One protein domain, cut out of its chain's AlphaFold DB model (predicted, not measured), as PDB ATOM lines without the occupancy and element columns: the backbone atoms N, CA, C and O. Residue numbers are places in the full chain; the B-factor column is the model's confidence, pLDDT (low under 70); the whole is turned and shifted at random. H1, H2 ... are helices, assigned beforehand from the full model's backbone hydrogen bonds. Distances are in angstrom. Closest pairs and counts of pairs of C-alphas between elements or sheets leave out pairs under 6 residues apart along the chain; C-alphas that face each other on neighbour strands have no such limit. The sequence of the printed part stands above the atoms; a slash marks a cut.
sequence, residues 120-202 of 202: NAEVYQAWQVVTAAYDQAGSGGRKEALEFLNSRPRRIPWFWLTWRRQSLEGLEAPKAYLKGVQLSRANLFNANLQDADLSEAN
ATOM      1  N   ASN A 120     -41.858   9.195  26.552       89.81
ATOM      2  CA  ASN A 120     -42.517   9.870  25.437       89.81
ATOM      3  C   ASN A 120     -42.784  11.344  25.776       89.81
ATOM      4  O   ASN A 120     -42.512  12.215  24.955       89.81
ATOM      5  N   ALA A 121     -43.237  11.636  26.999       93.12
ATOM      6  CA  ALA A 121     -43.443  13.006  27.460       93.12
ATOM      7  C   ALA A 121     -42.139  13.828  27.475       93.12
ATOM      8  O   ALA A 121     -42.130  14.944  26.961       93.12
ATOM      9  N   GLU A 122     -41.032  13.274  27.984       91.75
ATOM     10  CA  GLU A 122     -39.716  13.939  27.957       91.75
ATOM     11  C   GLU A 122     -39.238  14.219  26.519       91.75
ATOM     12  O   GLU A 122     -38.723  15.300  26.228       91.75
ATOM     13  N   VAL A 123     -39.438  13.269  25.596       92.31
ATOM     14  CA  VAL A 123     -39.109  13.444  24.170       92.31
ATOM     15  C   VAL A 123     -39.936  14.567  23.549       92.31
ATOM     16  O   VAL A 123     -39.376  15.418  22.859       92.31
ATOM     17  N   TYR A 124     -41.244  14.621  23.817       94.31
ATOM     18  CA  TYR A 124     -42.093  15.706  23.323       94.31
ATOM     19  C   TYR A 124     -41.691  17.067  23.892       94.31
ATOM     20  O   TYR A 124     -41.646  18.041  23.145       94.31
ATOM     21  N   GLN A 125     -41.344  17.140  25.177       94.75
ATOM     22  CA  GLN A 125     -40.858  18.375  25.796       94.75
ATOM     23  C   GLN A 125     -39.553  18.854  25.155       94.75
ATOM     24  O   GLN A 125     -39.425  20.032  24.833       94.75
ATOM     25  N   ALA A 126     -38.607  17.947  24.905       94.31
ATOM     26  CA  ALA A 126     -37.365  18.298  24.224       94.31
ATOM     27  C   ALA A 126     -37.628  18.832  22.806       94.31
ATOM     28  O   ALA A 126     -37.096  19.876  22.433       94.31
ATOM     29  N   TRP A 127     -38.512  18.190  22.037       93.81
ATOM     30  CA  TRP A 127     -38.909  18.693  20.717       93.81
ATOM     31  C   TRP A 127     -39.619  20.049  20.774       93.81
ATOM     32  O   TRP A 127     -39.375  20.903  19.920       93.81
ATOM     33  N   GLN A 128     -40.449  20.290  21.790       93.19
ATOM     34  CA  GLN A 128     -41.076  21.595  22.004       93.19
ATOM     35  C   GLN A 128     -40.033  22.678  22.275       93.19
ATOM     36  O   GLN A 128     -40.126  23.752  21.699       93.19
ATOM     37  N   VAL A 129     -39.004  22.396  23.078       92.38
ATOM     38  CA  VAL A 129     -37.899  23.341  23.313       92.38
ATOM     39  C   VAL A 129     -37.139  23.640  22.018       92.38
ATOM     40  O   VAL A 129     -36.827  24.797  21.740       92.38
ATOM     41  N   VAL A 130     -36.881  22.617  21.196       91.50
ATOM     42  CA  VAL A 130     -36.222  22.769  19.887       91.50
ATOM     43  C   VAL A 130     -37.023  23.676  18.951       91.50
ATOM     44  O   VAL A 130     -36.469  24.614  18.382       91.50
ATOM     45  N   THR A 131     -38.323  23.424  18.829       88.38
ATOM     46  CA  THR A 131     -39.198  24.076  17.842       88.38
ATOM     47  C   THR A 131     -39.761  25.424  18.299       88.38
ATOM     48  O   THR A 131     -39.946  26.315  17.476       88.38
ATOM     49  N   ALA A 132     -39.992  25.632  19.599       87.50
ATOM     50  CA  ALA A 132     -40.562  26.877  20.127       87.50
ATOM     51  C   ALA A 132     -39.651  28.096  19.930       87.50
ATOM     52  O   ALA A 132     -40.121  29.232  19.935       87.50
ATOM     53  N   ALA A 133     -38.352  27.868  19.752       79.06
ATOM     54  CA  ALA A 133     -37.368  28.919  19.552       79.06
ATOM     55  C   ALA A 133     -36.972  29.073  18.068       79.06
ATOM     56  O   ALA A 133     -35.843  29.454  17.760       79.06
ATOM     57  N   TYR A 134     -37.892  28.765  17.147       77.00
ATOM     58  CA  TYR A 134     -37.724  28.974  15.708       77.00
ATOM     59  C   TYR A 134     -37.344  30.437  15.405       77.00
ATOM     60  O   TYR A 134     -37.989  31.361  15.900       77.00
ATOM     61  N   ASP A 135     -36.274  30.641  14.627       76.19
ATOM     62  CA  ASP A 135     -35.698  31.955  14.264       76.19
ATOM     63  C   ASP A 135     -35.136  32.786  15.444       76.19
ATOM     64  O   ASP A 135     -34.863  33.980  15.314       76.19
ATOM     65  N   GLN A 136     -34.915  32.167  16.613       80.31
ATOM     66  CA  GLN A 136     -34.310  32.835  17.771       80.31
ATOM     67  C   GLN A 136     -32.804  32.567  17.877       80.31
ATOM     68  O   GLN A 136     -32.373  31.417  18.004       80.31
ATOM     69  N   ALA A 137     -32.019  33.649  17.943       72.12
ATOM     70  CA  ALA A 137     -30.555  33.601  17.973       72.12
ATOM     71  C   ALA A 137     -29.958  32.960  19.245       72.12
ATOM     72  O   ALA A 137     -28.919  32.311  19.181       72.12
ATOM     73  N   GLY A 138     -30.593  33.105  20.415       77.38
ATOM     74  CA  GLY A 138     -30.123  32.486  21.668       77.38
ATOM     75  C   GLY A 138     -30.452  30.993  21.743       77.38
ATOM     76  O   GLY A 138     -31.382  30.563  21.076       77.38
ATOM     77  N   SER A 139     -29.737  30.191  22.552       77.62
ATOM     78  CA  SER A 139     -29.936  28.725  22.557       77.62
ATOM     79  C   SER A 139     -31.317  28.292  23.044       77.62
ATOM     80  O   SER A 139     -31.788  27.257  22.597       77.62
ATOM     81  N   GLY A 140     -31.956  29.029  23.961       81.19
ATOM     82  CA  GLY A 140     -33.300  28.713  24.468       81.19
ATOM     83  C   GLY A 140     -33.454  27.320  25.100       81.19
ATOM     84  O   GLY A 140     -34.572  26.829  25.186       81.19
ATOM     85  N   GLY A 141     -32.357  26.660  25.499       89.75
ATOM     86  CA  GLY A 141     -32.356  25.263  25.968       89.75
ATOM     87  C   GLY A 141     -32.293  24.209  24.851       89.75
ATOM     88  O   GLY A 141     -32.338  23.008  25.120       89.75
ATOM     89  N   ARG A 142     -32.186  24.629  23.579       90.94
ATOM     90  CA  ARG A 142     -32.136  23.727  22.415       90.94
ATOM     91  C   ARG A 142     -30.908  22.830  22.425       90.94
ATOM     92  O   ARG A 142     -31.007  21.693  21.983       90.94
ATOM     93  N   LYS A 143     -29.769  23.309  22.935       92.25
ATOM     94  CA  LYS A 143     -28.554  22.493  23.050       92.25
ATOM     95  C   LYS A 143     -28.823  21.266  23.920       92.25
ATOM     96  O   LYS A 143     -28.628  20.142  23.474       92.25
ATOM     97  N   GLU A 144     -29.330  21.484  25.126       93.69
ATOM     98  CA  GLU A 144     -29.638  20.444  26.104       93.69
ATOM     99  C   GLU A 144     -30.734  19.504  25.589       93.69
ATOM    100  O   GLU A 144     -30.629  18.285  25.725       93.69
ATOM    101  N   ALA A 145     -31.763  20.059  24.943       94.38
ATOM    102  CA  ALA A 145     -32.835  19.279  24.337       94.38
ATOM    103  C   ALA A 145     -32.329  18.378  23.198       94.38
ATOM    104  O   ALA A 145     -32.675  17.196  23.142       94.38
ATOM    105  N   LEU A 146     -31.472  18.900  22.318       94.44
ATOM    106  CA  LEU A 146     -30.874  18.132  21.227       94.44
ATOM    107  C   LEU A 146     -29.931  17.049  21.751       94.44
ATOM    108  O   LEU A 146     -30.004  15.914  21.289       94.44
ATOM    109  N   GLU A 147     -29.099  17.350  22.748       93.94
ATOM    110  CA  GLU A 147     -28.239  16.354  23.394       93.94
ATOM    111  C   GLU A 147     -29.059  15.254  24.080       93.94
ATOM    112  O   GLU A 147     -28.714  14.075  23.971       93.94
ATOM    113  N   PHE A 148     -30.179  15.603  24.719       93.06
ATOM    114  CA  PHE A 148     -31.110  14.636  25.299       93.06
ATOM    115  C   PHE A 148     -31.710  13.708  24.233       93.06
ATOM    116  O   PHE A 148     -31.612  12.485  24.370       93.06
ATOM    117  N   LEU A 149     -32.270  14.265  23.153       93.38
ATOM    118  CA  LEU A 149     -32.831  13.498  22.029       93.38
ATOM    119  C   LEU A 149     -31.771  12.592  21.383       93.38
ATOM    120  O   LEU A 149     -32.045  11.446  21.006       93.38
ATOM    121  N   ASN A 150     -30.539  13.096  21.311       92.81
ATOM    122  CA  ASN A 150     -29.398  12.428  20.713       92.81
ATOM    123  C   ASN A 150     -28.710  11.398  21.627       92.81
ATOM    124  O   ASN A 150     -27.909  10.584  21.151       92.81
ATOM    125  N   SER A 151     -28.989  11.426  22.928       88.38
ATOM    126  CA  SER A 151     -28.287  10.617  23.920       88.38
ATOM    127  C   SER A 151     -28.499   9.112  23.715       88.38
ATOM    128  O   SER A 151     -29.530   8.639  23.222       88.38
ATOM    129  N   ARG A 152     -27.487   8.315  24.088       76.06
ATOM    130  CA  ARG A 152     -27.615   6.852  24.090       76.06
ATOM    131  C   ARG A 152     -28.586   6.423  25.189       76.06
ATOM    132  O   ARG A 152     -28.574   7.005  26.273       76.06
ATOM    133  N   PRO A 153     -29.377   5.366  24.953       66.00
ATOM    134  CA  PRO A 153     -30.353   4.922  25.928       66.00
ATOM    135  C   PRO A 153     -29.699   4.528  27.247       66.00
ATOM    136  O   PRO A 153     -28.716   3.782  27.287       66.00
ATOM    137  N   ARG A 154     -30.288   5.012  28.340       66.19
ATOM    138  CA  ARG A 154     -29.930   4.605  29.696       66.19
ATOM    139  C   ARG A 154     -30.334   3.139  29.861       66.19
ATOM    140  O   ARG A 154     -31.518   2.821  29.870       66.19
ATOM    141  N   ARG A 155     -29.352   2.236  29.935       61.03
ATOM    142  CA  ARG A 155     -29.606   0.808  30.154       61.03
ATOM    143  C   ARG A 155     -29.842   0.575  31.641       61.03
ATOM    144  O   ARG A 155     -28.906   0.705  32.426       61.03
ATOM    145  N   ILE A 156     -31.066   0.224  32.020       66.25
ATOM    146  CA  ILE A 156     -31.352  -0.240  33.379       66.25
ATOM    147  C   ILE A 156     -30.954  -1.725  33.435       66.25
ATOM    148  O   ILE A 156     -31.565  -2.522  32.725       66.25
ATOM    149  N   PRO A 157     -29.919  -2.125  34.203       56.69
ATOM    150  CA  PRO A 157     -29.294  -3.450  34.064       56.69
ATOM    151  C   PRO A 157     -30.220  -4.639  34.348       56.69
ATOM    152  O   PRO A 157     -29.938  -5.748  33.911       56.69
ATOM    153  N   TRP A 158     -31.308  -4.406  35.078       62.25
ATOM    154  CA  TRP A 158     -32.228  -5.427  35.582       62.25
ATOM    155  C   TRP A 158     -33.527  -5.562  34.764       62.25
ATOM    156  O   TRP A 158     -34.354  -6.398  35.107       62.25
ATOM    157  N   PHE A 159     -33.710  -4.797  33.674       62.56
ATOM    158  CA  PHE A 159     -34.924  -4.853  32.842       62.56
ATOM    159  C   PHE A 159     -34.612  -4.945  31.342       62.56
ATOM    160  O   PHE A 159     -33.681  -4.318  30.844       62.56
ATOM    161  N   TRP A 160     -35.450  -5.671  30.595       62.84
ATOM    162  CA  TRP A 160     -35.423  -5.779  29.122       62.84
ATOM    163  C   TRP A 160     -35.904  -4.503  28.402       62.84
ATOM    164  O   TRP A 160     -36.290  -4.539  27.235       62.84
ATOM    165  N   LEU A 161     -35.903  -3.365  29.098       64.56
ATOM    166  CA  LEU A 161     -36.436  -2.102  28.616       64.56
ATOM    167  C   LEU A 161     -35.297  -1.262  28.032       64.56
ATOM    168  O   LEU A 161     -34.404  -0.796  28.742       64.56
ATOM    169  N   THR A 162     -35.311  -1.100  26.713       67.38
ATOM    170  CA  THR A 162     -34.325  -0.301  25.982       67.38
ATOM    171  C   THR A 162     -35.027   0.821  25.244       67.38
ATOM    172  O   THR A 162     -35.856   0.563  24.372       67.38
ATOM    173  N   TRP A 163     -34.659   2.064  25.528       73.25
ATOM    174  CA  TRP A 163     -35.088   3.193  24.703       73.25
ATOM    175  C   TRP A 163     -34.266   3.234  23.423       73.25
ATOM    176  O   TRP A 163     -33.143   2.731  23.368       73.25
ATOM    177  N   ARG A 164     -34.808   3.854  22.380       76.56
ATOM    178  CA  ARG A 164     -34.049   4.151  21.168       76.56
ATOM    179  C   ARG A 164     -33.670   5.620  21.176       76.56
ATOM    180  O   ARG A 164     -34.446   6.476  21.601       76.56
ATOM    181  N   ARG A 165     -32.460   5.887  20.704       86.12
ATOM    182  CA  ARG A 165     -32.023   7.235  20.366       86.12
ATOM    183  C   ARG A 165     -32.986   7.836  19.343       86.12
ATOM    184  O   ARG A 165     -33.398   7.118  18.430       86.12
ATOM    185  N   GLN A 166     -33.329   9.111  19.491       91.62
ATOM    186  CA  GLN A 166     -34.220   9.778  18.549       91.62
ATOM    187  C   GLN A 166     -33.467  10.146  17.265       91.62
ATOM    188  O   GLN A 166     -32.290  10.507  17.301       91.62
ATOM    189  N   SER A 167     -34.146  10.010  16.126       91.44
ATOM    190  CA  SER A 167     -33.658  10.559  14.859       91.44
ATOM    191  C   SER A 167     -33.844  12.073  14.896       91.44
ATOM    192  O   SER A 167     -34.901  12.534  15.320       91.44
ATOM    193  N   LEU A 168     -32.841  12.830  14.456       94.44
ATOM    194  CA  LEU A 168     -32.933  14.281  14.258       94.44
ATOM    195  C   LEU A 168     -33.106  14.612  12.762       94.44
ATOM    196  O   LEU A 168     -32.735  15.688  12.297       94.44
ATOM    197  N   GLU A 169     -33.628  13.655  11.996       94.44
ATOM    198  CA  GLU A 169     -33.958  13.831  10.587       94.44
ATOM    199  C   GLU A 169     -35.021  14.920  10.432       94.44
ATOM    200  O   GLU A 169     -36.009  14.935  11.164       94.44
ATOM    201  N   GLY A 170     -34.800  15.844   9.499       91.94
ATOM    202  CA  GLY A 170     -35.687  16.987   9.290       91.94
ATOM    203  C   GLY A 170     -35.657  18.032  10.411       91.94
ATOM    204  O   GLY A 170     -36.567  18.847  10.484       91.94
ATOM    205  N   LEU A 171     -34.654  18.022  11.300       93.00
ATOM    206  CA  LEU A 171     -34.513  19.026  12.359       93.00
ATOM    207  C   LEU A 171     -34.488  20.452  11.784       93.00
ATOM    208  O   LEU A 171     -33.595  20.780  11.011       93.00
ATOM    209  N   GLU A 172     -35.394  21.319  12.232       90.94
ATOM    210  CA  GLU A 172     -35.408  22.745  11.891       90.94
ATOM    211  C   GLU A 172     -34.881  23.587  13.059       90.94
ATOM    212  O   GLU A 172     -35.564  23.785  14.063       90.94
ATOM    213  N   ALA A 173     -33.652  24.089  12.936       90.62
ATOM    214  CA  ALA A 173     -33.055  25.009  13.903       90.62
ATOM    215  C   ALA A 173     -32.161  26.065  13.215       90.62
ATOM    216  O   ALA A 173     -30.960  26.140  13.503       90.62
ATOM    217  N   PRO A 174     -32.715  26.892  12.302       89.81
ATOM    218  CA  PRO A 174     -31.955  27.962  11.667       89.81
ATOM    219  C   PRO A 174     -31.542  29.035  12.689       89.81
ATOM    220  O   PRO A 174     -32.268  29.307  13.647       89.81
ATOM    221  N   LYS A 175     -30.367  29.648  12.485       90.25
ATOM    222  CA  LYS A 175     -29.753  30.694  13.330       90.25
ATOM    223  C   LYS A 175     -29.529  30.291  14.790       90.25
ATOM    224  O   LYS A 175     -29.317  31.142  15.655       90.25
ATOM    225  N   ALA A 176     -29.599  28.998  15.092       90.44
ATOM    226  CA  ALA A 176     -29.540  28.533  16.461       90.44
ATOM    227  C   ALA A 176     -28.120  28.629  17.037       90.44
ATOM    228  O   ALA A 176     -27.172  28.108  16.457       90.44
ATOM    229  N   TYR A 177     -27.975  29.202  18.235       92.38
ATOM    230  CA  TYR A 177     -26.736  29.069  19.006       92.38
ATOM    231  C   TYR A 177     -26.614  27.655  19.595       92.38
ATOM    232  O   TYR A 177     -27.246  27.335  20.606       92.38
ATOM    233  N   LEU A 178     -25.815  26.807  18.944       93.38
ATOM    234  CA  LEU A 178     -25.571  25.397  19.275       93.38
ATOM    235  C   LEU A 178     -24.084  25.129  19.563       93.38
ATOM    236  O   LEU A 178     -23.590  24.012  19.392       93.38
ATOM    237  N   LYS A 179     -23.367  26.154  20.035       94.12
ATOM    238  CA  LYS A 179     -21.944  26.064  20.348       94.12
ATOM    239  C   LYS A 179     -21.658  24.907  21.320       94.12
ATOM    240  O   LYS A 179     -22.216  24.824  22.425       94.12
ATOM    241  N   GLY A 180     -20.775  24.000  20.917       95.00
ATOM    242  CA  GLY A 180     -20.367  22.839  21.702       95.00
ATOM    243  C   GLY A 180     -21.444  21.767  21.869       95.00
ATOM    244  O   GLY A 180     -21.408  21.067  22.880       95.00
ATOM    245  N   VAL A 181     -22.448  21.697  20.984       95.06
ATOM    246  CA  VAL A 181     -23.504  20.672  21.045       95.06
ATOM    247  C   VAL A 181     -22.941  19.276  20.767       95.06
ATOM    248  O   VAL A 181     -22.126  19.090  19.859       95.06
ATOM    249  N   GLN A 182     -23.389  18.285  21.540       94.31
ATOM    250  CA  GLN A 182     -22.961  16.898  21.373       94.31
ATOM    251  C   GLN A 182     -23.910  16.092  20.478       94.31
ATOM    252  O   GLN A 182     -24.877  15.473  20.946       94.31
ATOM    253  N   LEU A 183     -23.613  16.059  19.175       93.19
ATOM    254  CA  LEU A 183     -24.421  15.370  18.163       93.19
ATOM    255  C   LEU A 183     -23.745  14.127  17.569       93.19
ATOM    256  O   LEU A 183     -24.298  13.504  16.668       93.19
ATOM    257  N   SER A 184     -22.634  13.662  18.141       91.38
ATOM    258  CA  SER A 184     -21.914  12.435  17.760       91.38
ATOM    259  C   SER A 184     -22.808  11.271  17.301       91.38
ATOM    260  O   SER A 184     -23.447  10.617  18.124       91.38
ATOM    261  N   ARG A 185     -22.778  10.923  16.004       90.75
ATOM    262  CA  ARG A 185     -23.584   9.876  15.317       90.75
ATOM    263  C   ARG A 185     -25.060  10.227  15.042       90.75
ATOM    264  O   ARG A 185     -25.825   9.300  14.775       90.75
ATOM    265  N   ALA A 186     -25.501  11.470  15.213       92.44
ATOM    266  CA  ALA A 186     -26.897  11.856  15.002       92.44
ATOM    267  C   ALA A 186     -27.291  11.634  13.538       92.44
ATOM    268  O   ALA A 186     -26.485  11.874  12.641       92.44
ATOM    269  N   ASN A 187     -28.527  11.197  13.293       93.38
ATOM    270  CA  ASN A 187     -29.092  11.289  11.952       93.38
ATOM    271  C   ASN A 187     -29.642  12.704  11.775       93.38
ATOM    272  O   ASN A 187     -30.623  13.034  12.429       93.38
ATOM    273  N   LEU A 188     -28.995  13.511  10.933       94.00
ATOM    274  CA  LEU A 188     -29.397  14.879  10.582       94.00
ATOM    275  C   LEU A 188     -29.785  14.983   9.097       94.00
ATOM    276  O   LEU A 188     -29.673  16.047   8.491       94.00
ATOM    277  N   PHE A 189     -30.193  13.872   8.475       96.06
ATOM    278  CA  PHE A 189     -30.674  13.891   7.096       96.06
ATOM    279  C   PHE A 189     -31.813  14.915   6.949       96.06
ATOM    280  O   PHE A 189     -32.680  14.998   7.814       96.06
ATOM    281  N   ASN A 190     -31.782  15.741   5.900       94.56
ATOM    282  CA  ASN A 190     -32.726  16.849   5.677       94.56
ATOM    283  C   ASN A 190     -32.850  17.887   6.816       94.56
ATOM    284  O   ASN A 190     -33.820  18.640   6.836       94.56
ATOM    285  N   ALA A 191     -31.904  17.966   7.757       93.81
ATOM    286  CA  ALA A 191     -31.937  19.000   8.792       93.81
ATOM    287  C   ALA A 191     -31.626  20.395   8.215       93.81
ATOM    288  O   ALA A 191     -30.676  20.569   7.449       93.81
ATOM    289  N   ASN A 192     -32.391  21.403   8.635       92.38
ATOM    290  CA  ASN A 192     -32.129  22.812   8.377       92.38
ATOM    291  C   ASN A 192     -31.414  23.456   9.578       92.38
ATOM    292  O   ASN A 192     -32.040  23.817  10.576       92.38
ATOM    293  N   LEU A 193     -30.098  23.622   9.449       91.88
ATOM    294  CA  LEU A 193     -29.222  24.302  10.413       91.88
ATOM    295  C   LEU A 193     -28.595  25.570   9.808       91.88
ATOM    296  O   LEU A 193     -27.480  25.948  10.168       91.88
ATOM    297  N   GLN A 194     -29.277  26.208   8.850       92.69
ATOM    298  CA  GLN A 194     -28.780  27.419   8.195       92.69
ATOM    299  C   GLN A 194     -28.457  28.501   9.232       92.69
ATOM    300  O   GLN A 194     -29.272  28.775  10.106       92.69
ATOM    301  N   ASP A 195     -27.273  29.109   9.137       91.75
ATOM    302  CA  ASP A 195     -26.779  30.160  10.040       91.75
ATOM    303  C   ASP A 195     -26.676  29.764  11.529       91.75
ATOM    304  O   ASP A 195     -26.477  30.626  12.384       91.75
ATOM    305  N   ALA A 196     -26.802  28.476  11.871       91.88
ATOM    306  CA  ALA A 196     -26.605  28.008  13.239       91.88
ATOM    307  C   ALA A 196     -25.118  28.062  13.638       91.88
ATOM    308  O   ALA A 196     -24.239  27.645  12.881       91.88
ATOM    309  N   ASP A 197     -24.830  28.527  14.856       93.44
ATOM    310  CA  ASP A 197     -23.481  28.470  15.422       93.44
ATOM    311  C   ASP A 197     -23.223  27.066  15.980       93.44
ATOM    312  O   ASP A 197     -23.692  26.724  17.064       93.44
ATOM    313  N   LEU A 198     -22.475  26.260  15.229       93.69
ATOM    314  CA  LEU A 198     -22.034  24.910  15.601       93.69
ATOM    315  C   LEU A 198     -20.554  24.875  16.013       93.69
ATOM    316  O   LEU A 198     -19.926  23.815  15.992       93.69
ATOM    317  N   SER A 199     -19.968  26.021  16.370       95.06
ATOM    318  CA  SER A 199     -18.575  26.074  16.825       95.06
ATOM    319  C   SER A 199     -18.363  25.092  17.981       95.06
ATOM    320  O   SER A 199     -19.191  25.010  18.882       95.06
ATOM    321  N   GLU A 200     -17.265  24.335  17.974       94.25
ATOM    322  CA  GLU A 200     -16.938  23.327  19.006       94.25
ATOM    323  C   GLU A 200     -17.915  22.128  19.107       94.25
ATOM    324  O   GLU A 200     -17.796  21.334  20.040       94.25
ATOM    325  N   ALA A 201     -18.868  21.957  18.179       93.75
ATOM    326  CA  ALA A 201     -19.735  20.773  18.140       93.75
ATOM    327  C   ALA A 201     -18.950  19.483  17.824       93.75
ATOM    328  O   ALA A 201     -17.895  19.532  17.182       93.75
ATOM    329  N   ASN A 202     -19.465  18.330  18.273       81.81
ATOM    330  CA  ASN A 202     -18.812  17.017  18.132       81.81
ATOM    331  C   ASN A 202     -19.604  15.967  17.340       81.81
ATOM    332  O   ASN A 202     -20.853  16.048  17.273       81.81
TER     333      ASN A 202
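Overview. This is residues 120 to 202 of the 202 residues of an uncharacterized protein of Moorea producens PAL-8-15-08-1 (UniProt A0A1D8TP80). Little regular structure is here: a helical hairpin of H1 and H2 stands beside a long unnamed stretch, residues 151 to 202, which first makes a loop reaching out around Trp 158 and then winds back in stacked turns on the side of H2 away from H1. The printed part has 83 residues with two named helices, H1 then H2, and no named strand; the class is all helix, with 22 residues in named elements. It is compact, with a radius of gyration of the C-alphas of 13.2 A, yet elongated, spanning 44 by 24 by 21 A.

Arrangement. Begin with H1, residues 120 to 132, and look across to H2, residues 142 to 150. They touch, and their closest C-alphas, those of Ala 126 and Ala 145, are 4.6 A apart. They run opposite ways at a steep tilt of 37 degrees, only just steep, and form a helical hairpin. In both, every O i to N i+4 pair is within hydrogen-bond range.

Along the chain. Find C-alpha 120 at (-42.517, 9.870, 25.437); from there H1 runs 17.9 A to C-alpha 132. H2 runs 11.7 A to C-alpha 150 at (-29.398, 12.428, 20.713).

Size, cuts and confidence. The two C-alphas farthest apart, those of Trp 158 and Asp 195, are 44.1 A apart. The H1 to H2 link is short, and the printed part has no cut. Residues 153 to 162 have pLDDT under 70.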